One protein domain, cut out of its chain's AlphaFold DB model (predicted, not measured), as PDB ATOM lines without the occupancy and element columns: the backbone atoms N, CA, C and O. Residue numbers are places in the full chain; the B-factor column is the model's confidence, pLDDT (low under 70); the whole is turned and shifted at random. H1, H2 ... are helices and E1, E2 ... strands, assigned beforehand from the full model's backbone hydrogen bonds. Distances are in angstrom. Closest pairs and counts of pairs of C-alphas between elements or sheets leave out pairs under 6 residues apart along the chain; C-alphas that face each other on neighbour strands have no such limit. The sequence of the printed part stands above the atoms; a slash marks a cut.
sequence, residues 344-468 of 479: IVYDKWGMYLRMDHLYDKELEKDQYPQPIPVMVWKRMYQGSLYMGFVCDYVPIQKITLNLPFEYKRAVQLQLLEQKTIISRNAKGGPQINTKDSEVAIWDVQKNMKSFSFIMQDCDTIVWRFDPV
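This is residues 344 to 468 of the 479 residues of an uncharacterized protein of Planctomycetes bacterium GWF2_41_51 (UniProt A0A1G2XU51). What does the model look like? Two twisted antiparallel sheets, E2 E3 E10 E5 E6 E7 and E1 E4 E9 E8, stand partly face to face as a sandwich, while H1 and the link after it, residues 359 to 373, extend past one end. What is it made of? The 125 printed residues hold, along the chain, E1 H1 E2 E3 E4 E5 E6 E7 E8 E9 E10, one named helix and ten named strands, and the class is mostly strand. How is it proportioned? It is compact, with a radius of gyration of the C-alphas of 15.9 A, and its outline is elongated, 51 by 28 by 27 A.

How is the sheet with the first printed residue paired? E1, residues 344 to 347, and E4, residues 397 to 402, are antiparallel at 151 degrees, with N 345 and O 400 2.9 A apart, within hydrogen-bond range. E4 and E9, residues 450 to 455, have N 399 and O 453 at 2.9 A; E9 forms a hairpin with E8, residues 440 to 444, with N 452 and O 443 at 2.8 A. Where is the helix? H1, residues 349 to 358, only grazes this sheet with residues 349 to 351; its closest C-alphas to E4 are those of Gly 350 and Gln 397, 5.7 A apart. Every O i to N i+4 pair in H1 is within hydrogen-bond range. How is the other sheet paired? E2, residues 374 to 381, and E3, residues 384 to 391, form a hairpin, with N 377 and O 388 at 3.0 A. E10, residues 460 to 467, is an inner strand, with N 387 and O 463 at 2.9 A to E3 and N 411 and O 464 at 2.8 A to E5, residues 407 to 414. E5, E6, residues 417 to 424, and E7, residues 430 to 432, make a meander, each strand the antiparallel neighbour of the one before, with N 412 and O 419 at 2.9 A and N 423 and O 431 at 3.0 A. How do the sheets meet? Their facing parts are 9.4 A centre to centre, with best planes 28 degrees apart.

Where do the elements begin and end? C-alpha 344 opens E1 at (100.198, -6.215, 17.171), and C-alpha 467 ends E10 at (99.872, -12.450, 0.843). Which are longest? E3 spans 23.1 A, E2 and E10 22.7 A each, E6 20.4 A with a bend of 50 degrees at residue 421, and E5 19.8 A; H1 spans 14.3 A.

How far does it reach? The two C-alphas farthest apart, those of Glu 362 and Ala 426, are 51.4 A apart. Is it continuous and confident? The printed part has no cut, and the link from H1 to E2 is long, with 15 residues. Residues 370 to 371 are under 70 in pLDDT.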
ATOM      1  N   ILE A 344     101.271  -5.562  16.415       96.44
ATOM      2  CA  ILE A 344     100.198  -6.215  17.171       96.44
ATOM      3  C   ILE A 344      99.810  -5.302  18.326       96.44
ATOM      4  O   ILE A 344     100.649  -4.953  19.154       96.44
ATOM      5  N   VAL A 345      98.533  -4.941  18.389       94.62
ATOM      6  CA  VAL A 345      97.977  -4.088  19.441       94.62
ATOM      7  C   VAL A 345      97.021  -4.911  20.297       94.62
ATOM      8  O   VAL A 345      96.143  -5.596  19.768       94.62
ATOM      9  N   TYR A 346      97.183  -4.814  21.614       91.12
ATOM     10  CA  TYR A 346      96.343  -5.482  22.606       91.12
ATOM     11  C   TYR A 346      95.488  -4.451  23.334       91.12
ATOM     12  O   TYR A 346      96.005  -3.438  23.808       91.12
ATOM     13  N   ASP A 347      94.193  -4.721  23.445       87.94
ATOM     14  CA  ASP A 347      93.287  -3.920  24.258       87.94
ATOM     15  C   ASP A 347      93.165  -4.528  25.662       87.94
ATOM     16  O   ASP A 347      92.903  -5.722  25.811       87.94
ATOM     17  N   LYS A 348      93.330  -3.701  26.698       79.88
ATOM     18  CA  LYS A 348      93.221  -4.119  28.104       79.88
ATOM     19  C   LYS A 348      91.782  -4.117  28.624       79.88
ATOM     20  O   LYS A 348      91.553  -4.506  29.768       79.88
ATOM     21  N   TRP A 349      90.807  -3.705  27.814       83.56
ATOM     22  CA  TRP A 349      89.416  -3.546  28.231       83.56
ATOM     23  C   TRP A 349      88.815  -4.785  28.914       83.56
ATOM     24  O   TRP A 349      88.224  -4.646  29.982       83.56
ATOM     25  N   GLY A 350      89.002  -5.996  28.376       81.62
ATOM     26  CA  GLY A 350      88.460  -7.214  28.999       81.62
ATOM     27  C   GLY A 350      89.059  -7.524  30.371       81.62
ATOM     28  O   GLY A 350      88.355  -7.963  31.282       81.62
ATOM     29  N   MET A 351      90.344  -7.214  30.559       81.88
ATOM     30  CA  MET A 351      90.996  -7.319  31.864       81.88
ATOM     31  C   MET A 351      90.406  -6.305  32.846       81.88
ATOM     32  O   MET A 351      90.130  -6.664  33.987       81.88
ATOM     33  N   TYR A 352      90.162  -5.070  32.399       86.25
ATOM     34  CA  TYR A 352      89.534  -4.034  33.221       86.25
ATOM     35  C   TYR A 352      88.131  -4.440  33.662       86.25
ATOM     36  O   TYR A 352      87.855  -4.410  34.853       86.25
ATOM     37  N   LEU A 353      87.299  -4.944  32.744       83.94
ATOM     38  CA  LEU A 353      85.970  -5.459  33.085       83.94
ATOM     39  C   LEU A 353      86.019  -6.574  34.136       83.94
ATOM     40  O   LEU A 353      85.181  -6.621  35.034       83.94
ATOM     41  N   ARG A 354      86.998  -7.480  34.036       82.94
ATOM     42  CA  ARG A 354      87.167  -8.547  35.024       82.94
ATOM     43  C   ARG A 354      87.595  -8.008  36.385       82.94
ATOM     44  O   ARG A 354      87.075  -8.479  37.390       82.94
ATOM     45  N   MET A 355      88.564  -7.097  36.431       86.19
ATOM     46  CA  MET A 355      89.046  -6.543  37.699       86.19
ATOM     47  C   MET A 355      87.969  -5.690  38.368       86.19
ATOM     48  O   MET A 355      87.733  -5.868  39.558       86.19
ATOM     49  N   ASP A 356      87.243  -4.881  37.591       89.25
ATOM     50  CA  ASP A 356      86.053  -4.159  38.050       89.25
ATOM     51  C   ASP A 356      85.046  -5.119  38.697       89.25
ATOM     52  O   ASP A 356      84.509  -4.820  39.757       89.25
ATOM     53  N   HIS A 357      84.805  -6.285  38.087       87.12
ATOM     54  CA  HIS A 357      83.889  -7.290  38.629       87.12
ATOM     55  C   HIS A 357      84.425  -7.997  39.885       87.12
ATOM     56  O   HIS A 357      83.665  -8.229  40.818       87.12
ATOM     57  N   LEU A 358      85.711  -8.366  39.914       86.31
ATOM     58  CA  LEU A 358      86.313  -9.109  41.030       86.31
ATOM     59  C   LEU A 358      86.503  -8.264  42.289       86.31
ATOM     60  O   LEU A 358      86.415  -8.799  43.390       86.31
ATOM     61  N   TYR A 359      86.802  -6.980  42.114       88.31
ATOM     62  CA  TYR A 359      87.100  -6.054  43.202       88.31
ATOM     63  C   TYR A 359      85.994  -5.025  43.416       88.31
ATOM     64  O   TYR A 359      86.231  -4.047  44.103       88.31
ATOM     65  N   ASP A 360      84.830  -5.188  42.782       89.50
ATOM     66  CA  ASP A 360      83.715  -4.229  42.832       89.50
ATOM     67  C   ASP A 360      84.161  -2.763  42.627       89.50
ATOM     68  O   ASP A 360      83.678  -1.831  43.264       89.50
ATOM     69  N   LYS A 361      85.137  -2.568  41.727       86.94
ATOM     70  CA  LYS A 361      85.784  -1.277  41.418       86.94
ATOM     71  C   LYS A 361      86.508  -0.595  42.593       86.94
ATOM     72  O   LYS A 361      86.803   0.591  42.505       86.94
ATOM     73  N   GLU A 362      86.840  -1.322  43.659       90.12
ATOM     74  CA  GLU A 362      87.616  -0.803  44.798       90.12
ATOM     75  C   GLU A 362      89.076  -0.482  44.441       90.12
ATOM     76  O   GLU A 362      89.733   0.288  45.140       90.12
ATOM     77  N   LEU A 363      89.597  -1.084  43.368       87.12
ATOM     78  CA  LEU A 363      90.960  -0.870  42.888       87.12
ATOM     79  C   LEU A 363      90.985   0.101  41.702       87.12
ATOM     80  O   LEU A 363      90.234  -0.057  40.735       87.12
ATOM     81  N   GLU A 364      91.928   1.040  41.740       87.62
ATOM     82  CA  GLU A 364      92.260   1.914  40.617       87.62
ATOM     83  C   GLU A 364      92.919   1.114  39.477       87.62
ATOM     84  O   GLU A 364      93.585   0.095  39.682       87.62
ATOM     85  N   LYS A 365      92.738   1.559  38.226       83.81
ATOM     86  CA  LYS A 365      93.148   0.785  37.032       83.81
ATOM     87  C   LYS A 365      94.655   0.544  36.917       83.81
ATOM     88  O   LYS A 365      95.077  -0.405  36.252       83.81
ATOM     89  N   ASP A 366      95.467   1.413  37.503       86.25
ATOM     90  CA  ASP A 366      96.923   1.278  37.582       86.25
ATOM     91  C   ASP A 366      97.359   0.219  38.608       86.25
ATOM     92  O   ASP A 366      98.441  -0.352  38.471       86.25
ATOM     93  N   GLN A 367      96.489  -0.120  39.564       84.19
ATOM     94  CA  GLN A 367      96.692  -1.196  40.535       84.19
ATOM     95  C   GLN A 367      96.350  -2.579  39.971       84.19
ATOM     96  O   GLN A 367      96.710  -3.598  40.565       84.19
ATOM     97  N   TYR A 368      95.667  -2.650  38.825       82.50
ATOM     98  CA  TYR A 368      95.370  -3.931  38.195       82.50
ATOM     99  C   TYR A 368      96.653  -4.643  37.767       82.50
ATOM    100  O   TYR A 368      97.607  -3.986  37.338       82.50
ATOM    101  N   PRO A 369      96.682  -5.989  37.804       73.06
ATOM    102  CA  PRO A 369      97.780  -6.744  37.222       73.06
ATOM    103  C   PRO A 369      98.025  -6.279  35.784       73.06
ATOM    104  O   PRO A 369      97.091  -6.191  34.994       73.06
ATOM    105  N   GLN A 370      99.279  -5.999  35.426       68.94
ATOM    106  CA  GLN A 370      99.650  -5.545  34.079       68.94
ATOM    107  C   GLN A 370     100.308  -6.620  33.183       68.94
ATOM    108  O   GLN A 370     101.086  -6.236  32.303       68.94
ATOM    109  N   PRO A 371     100.100  -7.946  33.349       68.75
ATOM    110  CA  PRO A 371     100.749  -8.887  32.450       68.75
ATOM    111  C   PRO A 371     100.166  -8.735  31.044       68.75
ATOM    112  O   PRO A 371      98.957  -8.590  30.880       68.75
ATOM    113  N   ILE A 372     101.021  -8.816  30.021       72.94
ATOM    114  CA  ILE A 372     100.545  -9.041  28.655       72.94
ATOM    115  C   ILE A 372      99.840 -10.409  28.677       72.94
ATOM    116  O   ILE A 372     100.484 -11.420  28.995       72.94
ATOM    117  N   PRO A 373      98.521 -10.461  28.421       83.00
ATOM    118  CA  PRO A 373      97.730 -11.673  28.611       83.00
ATOM    119  C   PRO A 373      97.778 -12.590  27.389       83.00
ATOM    120  O   PRO A 373      97.062 -13.585  27.350       83.00
ATOM    121  N   VAL A 374      98.601 -12.253  26.391       92.88
ATOM    122  CA  VAL A 374      98.722 -12.973  25.128       92.88
ATOM    123  C   VAL A 374     100.195 -13.169  24.791       92.88
ATOM    124  O   VAL A 374     100.973 -12.218  24.853       92.88
ATOM    125  N   MET A 375     100.575 -14.381  24.390       96.31
ATOM    126  CA  MET A 375     101.863 -14.638  23.736       96.31
ATOM    127  C   MET A 375     101.639 -14.997  22.268       96.31
ATOM    128  O   MET A 375     100.573 -15.499  21.896       96.31
ATOM    129  N   VAL A 376     102.636 -14.697  21.432       97.69
ATOM    130  CA  VAL A 376     102.543 -14.872  19.979       97.69
ATOM    131  C   VAL A 376     103.826 -15.477  19.427       97.69
ATOM    132  O   VAL A 376     104.907 -14.948  19.670       97.69
ATOM    133  N   TRP A 377     103.704 -16.512  18.597       97.94
ATOM    134  CA  TRP A 377     104.777 -16.952  17.701       97.94
ATOM    135  C   TRP A 377     104.445 -16.611  16.250       97.94
ATOM    136  O   TRP A 377     103.279 -16.504  15.867       97.94
ATOM    137  N   LYS A 378     105.485 -16.434  15.429       97.88
ATOM    138  CA  LYS A 378     105.374 -16.028  14.021       97.88
ATOM    139  C   LYS A 378     106.340 -16.846  13.168       97.88
ATOM    140  O   LYS A 378     107.488 -17.035  13.575       97.88
ATOM    141  N   ARG A 379     105.903 -17.315  12.000       97.81
ATOM    142  CA  ARG A 379     106.731 -18.050  11.029       97.81
ATOM    143  C   ARG A 379     106.303 -17.704   9.609       97.81
ATOM    144  O   ARG A 379     105.111 -17.613   9.341       97.81
ATOM    145  N   MET A 380     107.260 -17.539   8.703       97.94
ATOM    146  CA  MET A 380     106.987 -17.595   7.269       97.94
ATOM    147  C   MET A 380     107.207 -19.028   6.799       97.94
ATOM    148  O   MET A 380     108.138 -19.683   7.261       97.94
ATOM    149  N   TYR A 381     106.334 -19.547   5.948       97.69
ATOM    150  CA  TYR A 381     106.526 -20.856   5.331       97.69
ATOM    151  C   TYR A 381     105.852 -20.881   3.968       97.69
ATOM    152  O   TYR A 381     104.654 -20.598   3.865       97.69
ATOM    153  N   GLN A 382     106.622 -21.206   2.928       96.69
ATOM    154  CA  GLN A 382     106.144 -21.284   1.546       96.69
ATOM    155  C   GLN A 382     105.419 -20.000   1.105       96.69
ATOM    156  O   GLN A 382     104.406 -20.038   0.406       96.69
ATOM    157  N   GLY A 383     105.929 -18.843   1.544       95.88
ATOM    158  CA  GLY A 383     105.380 -17.532   1.191       95.88
ATOM    159  C   GLY A 383     104.106 -17.118   1.940       95.88
ATOM    160  O   GLY A 383     103.603 -16.027   1.679       95.88
ATOM    161  N   SER A 384     103.603 -17.921   2.882       98.00
ATOM    162  CA  SER A 384     102.506 -17.534   3.778       98.00
ATOM    163  C   SER A 384     103.016 -17.204   5.181       98.00
ATOM    164  O   SER A 384     103.953 -17.828   5.681       98.00
ATOM    165  N   LEU A 385     102.360 -16.244   5.836       98.38
ATOM    166  CA  LEU A 385     102.627 -15.889   7.229       98.38
ATOM    167  C   LEU A 385     101.748 -16.727   8.152       98.38
ATOM    168  O   LEU A 385     100.524 -16.680   8.056       98.38
ATOM    169  N   TYR A 386     102.369 -17.421   9.094       98.44
ATOM    170  CA  TYR A 386     101.718 -18.164  10.158       98.44
ATOM    171  C   TYR A 386     101.933 -17.453  11.489       98.44
ATOM    172  O   TYR A 386     103.049 -17.043  11.814       98.44
ATOM    173  N   MET A 387     100.864 -17.309  12.263       98.31
ATOM    174  CA  MET A 387     100.905 -16.694  13.583       98.31
ATOM    175  C   MET A 387     100.065 -17.506  14.559       98.31
ATOM    176  O   MET A 387      98.863 -17.666  14.347       98.31
ATOM    177  N   GLY A 388     100.683 -17.996  15.628       97.88
ATOM    178  CA  GLY A 388      99.962 -18.598  16.742       97.88
ATOM    179  C   GLY A 388      99.786 -17.595  17.866       97.88
ATOM    180  O   GLY A 388     100.753 -16.955  18.262       97.88
ATOM    181  N   PHE A 389      98.569 -17.485  18.383       97.56
ATOM    182  CA  PHE A 389      98.227 -16.660  19.534       97.56
ATOM    183  C   PHE A 389      97.743 -17.563  20.651       97.56
ATOM    184  O   PHE A 389      96.991 -18.508  20.406       97.56
ATOM    185  N   VAL A 390      98.140 -17.245  21.875       96.69
ATOM    186  CA  VAL A 390      97.678 -17.939  23.070       96.69
ATOM    187  C   VAL A 390      97.337 -16.926  24.148       96.69
ATOM    188  O   VAL A 390      98.135 -16.036  24.423       96.69
ATOM    189  N   CYS A 391      96.159 -17.071  24.748       93.69
ATOM    190  CA  CYS A 391      95.705 -16.244  25.857       93.69
ATOM    191  C   CYS A 391      95.885 -16.972  27.197       93.69
ATOM    192  O   CYS A 391      95.762 -18.198  27.268       93.69
ATOM    193  N   ASP A 392      96.160 -16.213  28.258       91.62
ATOM    194  CA  ASP A 392      96.103 -16.710  29.636       91.62
ATOM    195  C   ASP A 392      94.643 -16.936  30.083       91.62
ATOM    196  O   ASP A 392      93.697 -16.777  29.303       91.62
ATOM    197  N   TYR A 393      94.434 -17.257  31.359       88.00
ATOM    198  CA  TYR A 393      93.117 -17.174  32.003       88.00
ATOM    199  C   TYR A 393      92.680 -15.709  32.155       88.00
ATOM    200  O   TYR A 393      92.644 -15.201  33.275       88.00
ATOM    201  N   VAL A 394      92.404 -15.007  31.055       83.62
ATOM    202  CA  VAL A 394      91.845 -13.650  31.044       83.62
ATOM    203  C   VAL A 394      90.743 -13.554  29.979       83.62
ATOM    204  O   VAL A 394      91.008 -13.837  28.808       83.62
ATOM    205  N   PRO A 395      89.531 -13.096  30.343       81.38
ATOM    206  CA  PRO A 395      88.428 -13.023  29.403       81.38
ATOM    207  C   PRO A 395      88.592 -11.832  28.452       81.38
ATOM    208  O   PRO A 395      89.216 -10.820  28.788       81.38
ATOM    209  N   ILE A 396      87.968 -11.944  27.277       86.50
ATOM    210  CA  ILE A 396      87.712 -10.848  26.327       86.50
ATOM    211  C   ILE A 396      88.989 -10.059  25.971       86.50
ATOM    212  O   ILE A 396      89.100  -8.851  26.177       86.50
ATOM    213  N   GLN A 397      89.979 -10.745  25.409       90.94
ATOM    214  CA  GLN A 397      91.196 -10.119  24.897       90.94
ATOM    215  C   GLN A 397      91.028  -9.739  23.433       90.94
ATOM    216  O   GLN A 397      91.072 -10.596  22.549       90.94
ATOM    217  N   LYS A 398      90.840  -8.441  23.166       93.62
ATOM    218  CA  LYS A 398      90.806  -7.920  21.798       93.62
ATOM    219  C   LYS A 398      92.230  -7.703  21.294       93.62
ATOM    220  O   LYS A 398      93.001  -6.927  21.858       93.62
ATOM    221  N   ILE A 399      92.541  -8.358  20.184       95.75
ATOM    222  CA  ILE A 399      93.835  -8.304  19.509       95.75
ATOM    223  C   ILE A 399      93.617  -7.680  18.139       95.75
ATOM    224  O   ILE A 399      92.675  -8.046  17.440       95.75
ATOM    225  N   THR A 400      94.475  -6.736  17.756       97.19
ATOM    226  CA  THR A 400      94.477  -6.118  16.424       97.19
ATOM    227  C   THR A 400      95.820  -6.343  15.751       97.19
ATOM    228  O   THR A 400      96.862  -5.984  16.296       97.19
ATOM    229  N   LEU A 401      95.785  -6.927  14.558       97.56
ATOM    230  CA  LEU A 401      96.950  -7.170  13.719       97.56
ATOM    231  C   LEU A 401      96.998  -6.129  12.616       97.56
ATOM    232  O   LEU A 401      96.022  -5.977  11.889       97.56
ATOM    233  N   ASN A 402      98.143  -5.475  12.463       98.06
ATOM    234  CA  ASN A 402      98.449  -4.609  11.334       98.06
ATOM    235  C   ASN A 402      99.599  -5.244  10.548       98.06
ATOM    236  O   ASN A 402     100.756  -5.227  10.979       98.06
ATOM    237  N   LEU A 403      99.257  -5.848   9.414       97.75
ATOM    238  CA  LEU A 403     100.189  -6.549   8.542       97.75
ATOM    239  C   LEU A 403     100.845  -5.566   7.557       97.75
ATOM    240  O   LEU A 403     100.173  -4.671   7.033       97.75
ATOM    241  N   PRO A 404     102.140  -5.742   7.241       96.69
ATOM    242  CA  PRO A 404     102.840  -4.873   6.292       96.69
ATOM    243  C   PRO A 404     102.409  -5.118   4.835       96.69
ATOM    244  O   PRO A 404     102.688  -4.311   3.947       96.69
ATOM    245  N   PHE A 405     101.683  -6.207   4.579       96.62
ATOM    246  CA  PHE A 405     101.177  -6.599   3.271       96.62
ATOM    247  C   PHE A 405      99.660  -6.778   3.290       96.62
ATOM    248  O   PHE A 405      99.035  -6.986   4.328       96.62
ATOM    249  N   GLU A 406      99.076  -6.710   2.100       96.94
ATOM    250  CA  GLU A 406      97.692  -7.095   1.857       96.94
ATOM    251  C   GLU A 406      97.588  -8.620   1.732       96.94
ATOM    252  O   GLU A 406      98.397  -9.230   1.029       96.94
ATOM    253  N   TYR A 407      96.599  -9.242   2.380       97.12
ATOM    254  CA  TYR A 407      96.349 -10.681   2.257       97.12
ATOM    255  C   TYR A 407      95.119 -10.989   1.394       97.12
ATOM    256  O   TYR A 407      94.097 -10.305   1.454       97.12
ATOM    257  N   LYS A 408      95.191 -12.069   0.602       96.44
ATOM    258  CA  LYS A 408      94.049 -12.563  -0.192       96.44
ATOM    259  C   LYS A 408      93.005 -13.257   0.683       96.44
ATOM    260  O   LYS A 408      91.807 -13.164   0.419       96.44
ATOM    261  N   ARG A 409      93.466 -13.964   1.717       97.56
ATOM    262  CA  ARG A 409      92.627 -14.652   2.701       97.56
ATOM    263  C   ARG A 409      93.367 -14.875   4.017       97.56
ATOM    264  O   ARG A 409      94.594 -14.991   4.017       97.56
ATOM    265  N   ALA A 410      92.601 -14.976   5.097       98.19
ATOM    266  CA  ALA A 410      93.054 -15.446   6.399       98.19
ATOM    267  C   ALA A 410      92.375 -16.783   6.719       98.19
ATOM    268  O   ALA A 410      91.157 -16.933   6.575       98.19
ATOM    269  N   VAL A 411      93.179 -17.756   7.129       98.12
ATOM    270  CA  VAL A 411      92.771 -19.136   7.397       98.12
ATOM    271  C   VAL A 411      93.069 -19.468   8.852       98.12
ATOM    272  O   VAL A 411      94.169 -19.182   9.317       98.12
ATOM    273  N   GLN A 412      92.123 -20.083   9.557       97.12
ATOM    274  CA  GLN A 412      92.392 -20.706  10.852       97.12
ATOM    275  C   GLN A 412      92.779 -22.167  10.666       97.12
ATOM    276  O   GLN A 412      92.155 -22.883   9.878       97.12
ATOM    277  N   LEU A 413      93.812 -22.587  11.393       95.06
ATOM    278  CA  LEU A 413      94.239 -23.978  11.477       95.06
ATOM    279  C   LEU A 413      93.718 -24.571  12.785       95.06
ATOM    280  O   LEU A 413      94.126 -24.146  13.869       95.06
ATOM    281  N   GLN A 414      92.839 -25.561  12.671       82.00
ATOM    282  CA  GLN A 414      92.239 -26.252  13.808       82.00
ATOM    283  C   GLN A 414      92.337 -27.756  13.574       82.00
ATOM    284  O   GLN A 414      91.697 -28.271  12.665       82.00
ATOM    285  N   LEU A 415      93.134 -28.475  14.374       76.81
ATOM    286  CA  LEU A 415      93.251 -29.940  14.277       76.81
ATOM    287  C   LEU A 415      93.500 -30.454  12.843       76.81
ATOM    288  O   LEU A 415      92.945 -31.474  12.446       76.81
ATOM    289  N   LEU A 416      94.351 -29.750  12.083       71.44
ATOM    290  CA  LEU A 416      94.671 -29.976  10.658       71.44
ATOM    291  C   LEU A 416      93.623 -29.491   9.645       71.44
ATOM    292  O   LEU A 416      93.932 -29.413   8.454       71.44
ATOM    293  N   GLU A 417      92.426 -29.105  10.077       89.25
ATOM    294  CA  GLU A 417      91.455 -28.450   9.205       89.25
ATOM    295  C   GLU A 417      91.895 -27.015   8.904       89.25
ATOM    296  O   GLU A 417      92.316 -26.265   9.788       89.25
ATOM    297  N   GLN A 418      91.787 -26.627   7.634       94.94
ATOM    298  CA  GLN A 418      92.076 -25.274   7.166       94.94
ATOM    299  C   GLN A 418      90.764 -24.569   6.838       94.94
ATOM    300  O   GLN A 418      90.173 -24.808   5.785       94.94
ATOM    301  N   LYS A 419      90.314 -23.676   7.720       96.62
ATOM    302  CA  LYS A 419      89.054 -22.943   7.546       96.62
ATOM    303  C   LYS A 419      89.340 -21.533   7.064       96.62
ATOM    304  O   LYS A 419      89.998 -20.757   7.752       96.62
ATOM    305  N   THR A 420      88.882 -21.188   5.861       97.81
ATOM    306  CA  THR A 420      88.999 -19.808   5.365       97.81
ATOM    307  C   THR A 420      87.979 -18.941   6.092       97.81
ATOM    308  O   THR A 420      86.783 -19.043   5.830       97.81
ATOM    309  N   ILE A 421      88.460 -18.089   6.997       98.19
ATOM    310  CA  ILE A 421      87.603 -17.230   7.821       98.19
ATOM    311  C   ILE A 421      87.397 -15.877   7.158       98.19
ATOM    312  O   ILE A 421      86.300 -15.334   7.202       98.19
ATOM    313  N   ILE A 422      88.437 -15.334   6.524       98.19
ATOM    314  CA  ILE A 422      88.376 -14.031   5.861       98.19
ATOM    315  C   ILE A 422      88.847 -14.202   4.425       98.19
ATOM    316  O   ILE A 422      89.900 -14.784   4.178       98.19
ATOM    317  N   SER A 423      88.085 -13.679   3.473       97.81
ATOM    318  CA  SER A 423      88.433 -13.642   2.047       97.81
ATOM    319  C   SER A 423      87.913 -12.355   1.405       97.81
ATOM    320  O   SER A 423      87.270 -11.550   2.077       97.81
ATOM    321  N   ARG A 424      88.193 -12.129   0.119       96.00
ATOM    322  CA  ARG A 424      87.580 -11.029  -0.637       96.00
ATOM    323  C   ARG A 424      86.263 -11.477  -1.271       96.00
ATOM    324  O   ARG A 424      86.209 -12.523  -1.908       96.00
ATOM    325  N   ASN A 425      85.226 -10.651  -1.151       95.44
ATOM    326  CA  ASN A 425      83.998 -10.798  -1.930       95.44
ATOM    327  C   ASN A 425      84.177 -10.260  -3.363       95.44
ATOM    328  O   ASN A 425      85.173  -9.614  -3.691       95.44
ATOM    329  N   ALA A 426      83.160 -10.456  -4.206       93.69
ATOM    330  CA  ALA A 426      83.152  -9.991  -5.598       93.69
ATOM    331  C   ALA A 426      83.323  -8.464  -5.765       93.69
ATOM    332  O   ALA A 426      83.742  -8.008  -6.822       93.69
ATOM    333  N   LYS A 427      83.021  -7.665  -4.732       92.81
ATOM    334  CA  LYS A 427      83.196  -6.199  -4.722       92.81
ATOM    335  C   LYS A 427      84.565  -5.771  -4.175       92.81
ATOM    336  O   LYS A 427      84.779  -4.589  -3.920       92.81
ATOM    337  N   GLY A 428      85.465  -6.721  -3.923       89.62
ATOM    338  CA  GLY A 428      86.787  -6.473  -3.355       89.62
ATOM    339  C   GLY A 428      86.793  -6.159  -1.857       89.62
ATOM    340  O   GLY A 428      87.865  -5.929  -1.313       89.62
ATOM    341  N   GLY A 429      85.650  -6.163  -1.164       94.00
ATOM    342  CA  GLY A 429      85.589  -5.996   0.294       94.00
ATOM    343  C   GLY A 429      85.821  -7.312   1.049       94.00
ATOM    344  O   GLY A 429      85.791  -8.377   0.429       94.00
ATOM    345  N   PRO A 430      86.017  -7.274   2.377       97.38
ATOM    346  CA  PRO A 430      86.143  -8.483   3.177       97.38
ATOM    347  C   PRO A 430      84.822  -9.264   3.205       97.38
ATOM    348  O   PRO A 430      83.729  -8.696   3.266       97.38
ATOM    349  N   GLN A 431      84.935 -10.584   3.170       97.69
ATOM    350  CA  GLN A 431      83.888 -11.557   3.445       97.69
ATOM    351  C   GLN A 431      84.345 -12.394   4.632       97.69
ATOM    352  O   GLN A 431      85.419 -12.994   4.580       97.69
ATOM    353  N   ILE A 432      83.529 -12.422   5.685       97.75
ATOM    354  CA  ILE A 432      83.864 -13.064   6.955       97.75
ATOM    355  C   ILE A 432      82.935 -14.258   7.163       97.75
ATOM    356  O   ILE A 432      81.713 -14.114   7.115       97.75
ATOM    357  N   ASN A 433      83.512 -15.427   7.416       96.75
ATOM    358  CA  ASN A 433      82.796 -16.634   7.797       96.75
ATOM    359  C   ASN A 433      82.895 -16.835   9.312       96.75
ATOM    360  O   ASN A 433      83.791 -17.506   9.817       96.75
ATOM    361  N   THR A 434      81.976 -16.215  10.048       94.44
ATOM    362  CA  THR A 434      81.969 -16.265  11.515       94.44
ATOM    363  C   THR A 434      81.559 -17.622  12.076       94.44
ATOM    364  O   THR A 434      81.935 -17.932  13.200       94.44
ATOM    365  N   LYS A 435      80.817 -18.441  11.314       94.56
ATOM    366  CA  LYS A 435      80.351 -19.765  11.764       94.56
ATOM    367  C   LYS A 435      81.496 -20.756  11.949       94.56
ATOM    368  O   LYS A 435      81.430 -21.596  12.838       94.56
ATOM    369  N   ASP A 436      82.529 -20.624  11.125       94.25
ATOM    370  CA  ASP A 436      83.691 -21.511  11.127       94.25
ATOM    371  C   ASP A 436      84.852 -20.979  11.982       94.25
ATOM    372  O   ASP A 436      85.891 -21.632  12.069       94.25
ATOM    373  N   SER A 437      84.696 -19.800  12.595       94.94
ATOM    374  CA  SER A 437      85.746 -19.153  13.382       94.94
ATOM    375  C   SER A 437      85.729 -19.620  14.839       94.94
ATOM    376  O   SER A 437      84.694 -19.556  15.499       94.94
ATOM    377  N   GLU A 438      86.890 -20.004  15.379       93.50
ATOM    378  CA  GLU A 438      87.047 -20.347  16.806       93.50
ATOM    379  C   GLU A 438      86.956 -19.121  17.732       93.50
ATOM    380  O   GLU A 438      86.761 -19.261  18.938       93.50
ATOM    381  N   VAL A 439      87.104 -17.916  17.174       95.44
ATOM    382  CA  VAL A 439      87.093 -16.641  17.908       95.44
ATOM    383  C   VAL A 439      86.128 -15.652  17.275       95.44
ATOM    384  O   VAL A 439      85.857 -15.699  16.072       95.44
ATOM    385  N   ALA A 440      85.636 -14.706  18.072       96.00
ATOM    386  CA  ALA A 440      84.800 -13.639  17.545       96.00
ATOM    387  C   ALA A 440      85.647 -12.671  16.707       96.00
ATOM    388  O   ALA A 440      86.644 -12.122  17.179       96.00
ATOM    389  N   ILE A 441      85.232 -12.451  15.462       97.25
ATOM    390  CA  ILE A 441      85.838 -11.462  14.571       97.25
ATOM    391  C   ILE A 441      85.252 -10.094  14.912       97.25
ATOM    392  O   ILE A 441      84.036  -9.917  14.858       97.25
ATOM    393  N   TRP A 442      86.111  -9.146  15.283       96.00
ATOM    394  CA  TRP A 442      85.695  -7.808  15.698       96.00
ATOM    395  C   TRP A 442      85.634  -6.838  14.521       96.00
ATOM    396  O   TRP A 442      84.632  -6.156  14.338       96.00
ATOM    397  N   ASP A 443      86.708  -6.767  13.732       96.94
ATOM    398  CA  ASP A 443      86.797  -5.863  12.584       96.94
ATOM    399  C   ASP A 443      87.779  -6.390  11.532       96.94
ATOM    400  O   ASP A 443      88.767  -7.053  11.856       96.94
ATOM    401  N   VAL A 444      87.514  -6.077  10.264       97.56
ATOM    402  CA  VAL A 444      88.406  -6.354   9.132       97.56
ATOM    403  C   VAL A 444      88.408  -5.138   8.219       97.56
ATOM    404  O   VAL A 444      87.393  -4.802   7.603       97.56
ATOM    405  N   GLN A 445      89.565  -4.497   8.069       96.88
ATOM    406  CA  GLN A 445      89.665  -3.331   7.198       96.88
ATOM    407  C   GLN A 445      89.556  -3.716   5.718       96.88
ATOM    408  O   GLN A 445      90.070  -4.743   5.275       96.88
ATOM    409  N   LYS A 446      88.943  -2.837   4.911       96.00
ATOM    410  CA  LYS A 446      88.734  -3.048   3.462       96.00
ATOM    411  C   LYS A 446      90.023  -3.322   2.680       96.00
ATOM    412  O   LYS A 446      90.007  -4.048   1.686       96.00
ATOM    413  N   ASN A 447      91.136  -2.748   3.134       95.06
ATOM    414  CA  ASN A 447      92.454  -2.940   2.534       95.06
ATOM    415  C   ASN A 447      93.054  -4.330   2.805       95.06
ATOM    416  O   ASN A 447      94.108  -4.613   2.256       95.06
ATOM    417  N   MET A 448      92.420  -5.181   3.626       96.88
ATOM    418  CA  MET A 448      92.931  -6.499   4.030       96.88
ATOM    419  C   MET A 448      94.376  -6.430   4.547       96.88
ATOM    420  O   MET A 448      95.207  -7.274   4.220       96.88
ATOM    421  N   LYS A 449      94.691  -5.391   5.329       97.38
ATOM    422  CA  LYS A 449      95.958  -5.258   6.070       97.38
ATOM    423  C   LYS A 449      95.758  -5.257   7.579       97.38
ATOM    424  O   LYS A 449      96.676  -5.611   8.309       97.38
ATOM    425  N   SER A 450      94.567  -4.878   8.041       97.38
ATOM    426  CA  SER A 450      94.227  -4.846   9.462       97.38
ATOM    427  C   SER A 450      93.053  -5.759   9.782       97.38
ATOM    428  O   SER A 450      92.064  -5.804   9.044       97.38
ATOM    429  N   PHE A 451      93.177  -6.484  10.887       95.12
ATOM    430  CA  PHE A 451      92.215  -7.477  11.348       95.12
ATOM    431  C   PHE A 451      92.216  -7.544  12.878       95.12
ATOM    432  O   PHE A 451      93.278  -7.667  13.489       95.12
ATOM    433  N   SER A 452      91.030  -7.494  13.483       97.44
ATOM    434  CA  SER A 452      90.837  -7.605  14.926       97.44
ATOM    435  C   SER A 452      89.920  -8.768  15.297       97.44
ATOM    436  O   SER A 452      88.905  -9.013  14.643       97.44
ATOM    437  N   PHE A 453      90.231  -9.439  16.401       97.25
ATOM    438  CA  PHE A 453      89.451 -10.554  16.945       97.25
ATOM    439  C   PHE A 453      89.531 -10.595  18.475       97.25
ATOM    440  O   PHE A 453      90.389  -9.944  19.072       97.25
ATOM    441  N   ILE A 454      88.620 -11.340  19.102       95.38
ATOM    442  CA  ILE A 454      88.528 -11.491  20.559       95.38
ATOM    443  C   ILE A 454      88.846 -12.930  20.956       95.38
ATOM    444  O   ILE A 454      88.160 -13.851  20.521       95.38
ATOM    445  N   MET A 455      89.831 -13.098  21.833       94.88
ATOM    446  CA  MET A 455      90.146 -14.361  22.505       94.88
ATOM    447  C   MET A 455      89.563 -14.394  23.923       94.88
ATOM    448  O   MET A 455      89.405 -13.355  24.566       94.88
ATOM    449  N   GLN A 456      89.247 -15.590  24.405       92.81
ATOM    450  CA  GLN A 456      88.802 -15.888  25.767       92.81
ATOM    451  C   GLN A 456      89.857 -16.711  26.526       92.81
ATOM    452  O   GLN A 456      90.925 -17.031  25.999       92.81
ATOM    453  N   ASP A 457      89.529 -17.077  27.767       89.88
ATOM    454  CA  ASP A 457      90.381 -17.859  28.663       89.88
ATOM    455  C   ASP A 457      90.985 -19.096  27.983       89.88
ATOM    456  O   ASP A 457      90.268 -19.990  27.514       89.88
ATOM    457  N   CYS A 458      92.320 -19.170  27.995       92.62
ATOM    458  CA  CYS A 458      93.100 -20.269  27.414       92.62
ATOM    459  C   CYS A 458      92.862 -20.514  25.920       92.62
ATOM    460  O   CYS A 458      93.262 -21.567  25.408       92.62
ATOM    461  N   ASP A 459      92.220 -19.588  25.202       95.31
ATOM    462  CA  ASP A 459      92.095 -19.725  23.761       95.31
ATOM    463  C   ASP A 459      93.487 -19.787  23.138       95.31
ATOM    464  O   ASP A 459      94.442 -19.122  23.552       95.31
ATOM    465  N   THR A 460      93.598 -20.644  22.136       96.38
ATOM    466  CA  THR A 460      94.784 -20.790  21.310       96.38
ATOM    467  C   THR A 460      94.303 -20.840  19.883       96.38
ATOM    468  O   THR A 460      93.379 -21.588  19.584       96.38
ATOM    469  N   ILE A 461      94.893 -20.037  19.012       96.62
ATOM    470  CA  ILE A 461      94.513 -19.991  17.603       96.62
ATOM    471  C   ILE A 461      95.760 -19.889  16.747       96.62
ATOM    472  O   ILE A 461      96.735 -19.242  17.130       96.62
ATOM    473  N   VAL A 462      95.714 -20.498  15.570       97.81
ATOM    474  CA  VAL A 462      96.772 -20.374  14.573       97.81
ATOM    475  C   VAL A 462      96.170 -19.825  13.297       97.81
ATOM    476  O   VAL A 462      95.311 -20.448  12.676       97.81
ATOM    477  N   TRP A 463      96.639 -18.647  12.911       98.12
ATOM    478  CA  TRP A 463      96.278 -17.996  11.667       98.12
ATOM    479  C   TRP A 463      97.326 -18.273  10.599       98.12
ATOM    480  O   TRP A 463      98.522 -18.204  10.871       98.12
ATOM    481  N   ARG A 464      96.869 -18.502   9.368       98.12
ATOM    482  CA  ARG A 464      97.663 -18.365   8.148       98.12
ATOM    483  C   ARG A 464      97.121 -17.201   7.326       98.12
ATOM    484  O   ARG A 464      95.939 -17.182   6.983       98.12
ATOM    485  N   PHE A 465      97.994 -16.276   6.960       98.38
ATOM    486  CA  PHE A 465      97.714 -15.192   6.031       98.38
ATOM    487  C   PHE A 465      98.451 -15.469   4.734       98.38
ATOM    488  O   PHE A 465      99.673 -15.612   4.730       98.38
ATOM    489  N   ASP A 466      97.705 -15.521   3.636       97.62
ATOM    490  CA  ASP A 466      98.313 -15.670   2.323       97.62
ATOM    491  C   ASP A 466      98.452 -14.273   1.689       97.62
ATOM    492  O   ASP A 466      97.421 -13.635   1.429       97.62
ATOM    493  N   PRO A 467      99.672 -13.768   1.437       96.69
ATOM    494  CA  PRO A 467      99.872 -12.450   0.843       96.69
ATOM    495  C   PRO A 467      99.316 -12.356  -0.583       96.69
ATOM    496  O   PRO A 467      99.267 -13.342  -1.327       96.69
ATOM    497  N   VAL A 468      98.926 -11.150  -0.990       95.06
ATOM    498  CA  VAL A 468      98.748 -10.817  -2.407       95.06
ATOM    499  C   VAL A 468     100.137 -10.676  -3.021       95.06
ATOM    500  O   VAL A 468     100.876  -9.745  -2.704       95.06
TER     501      VAL A 468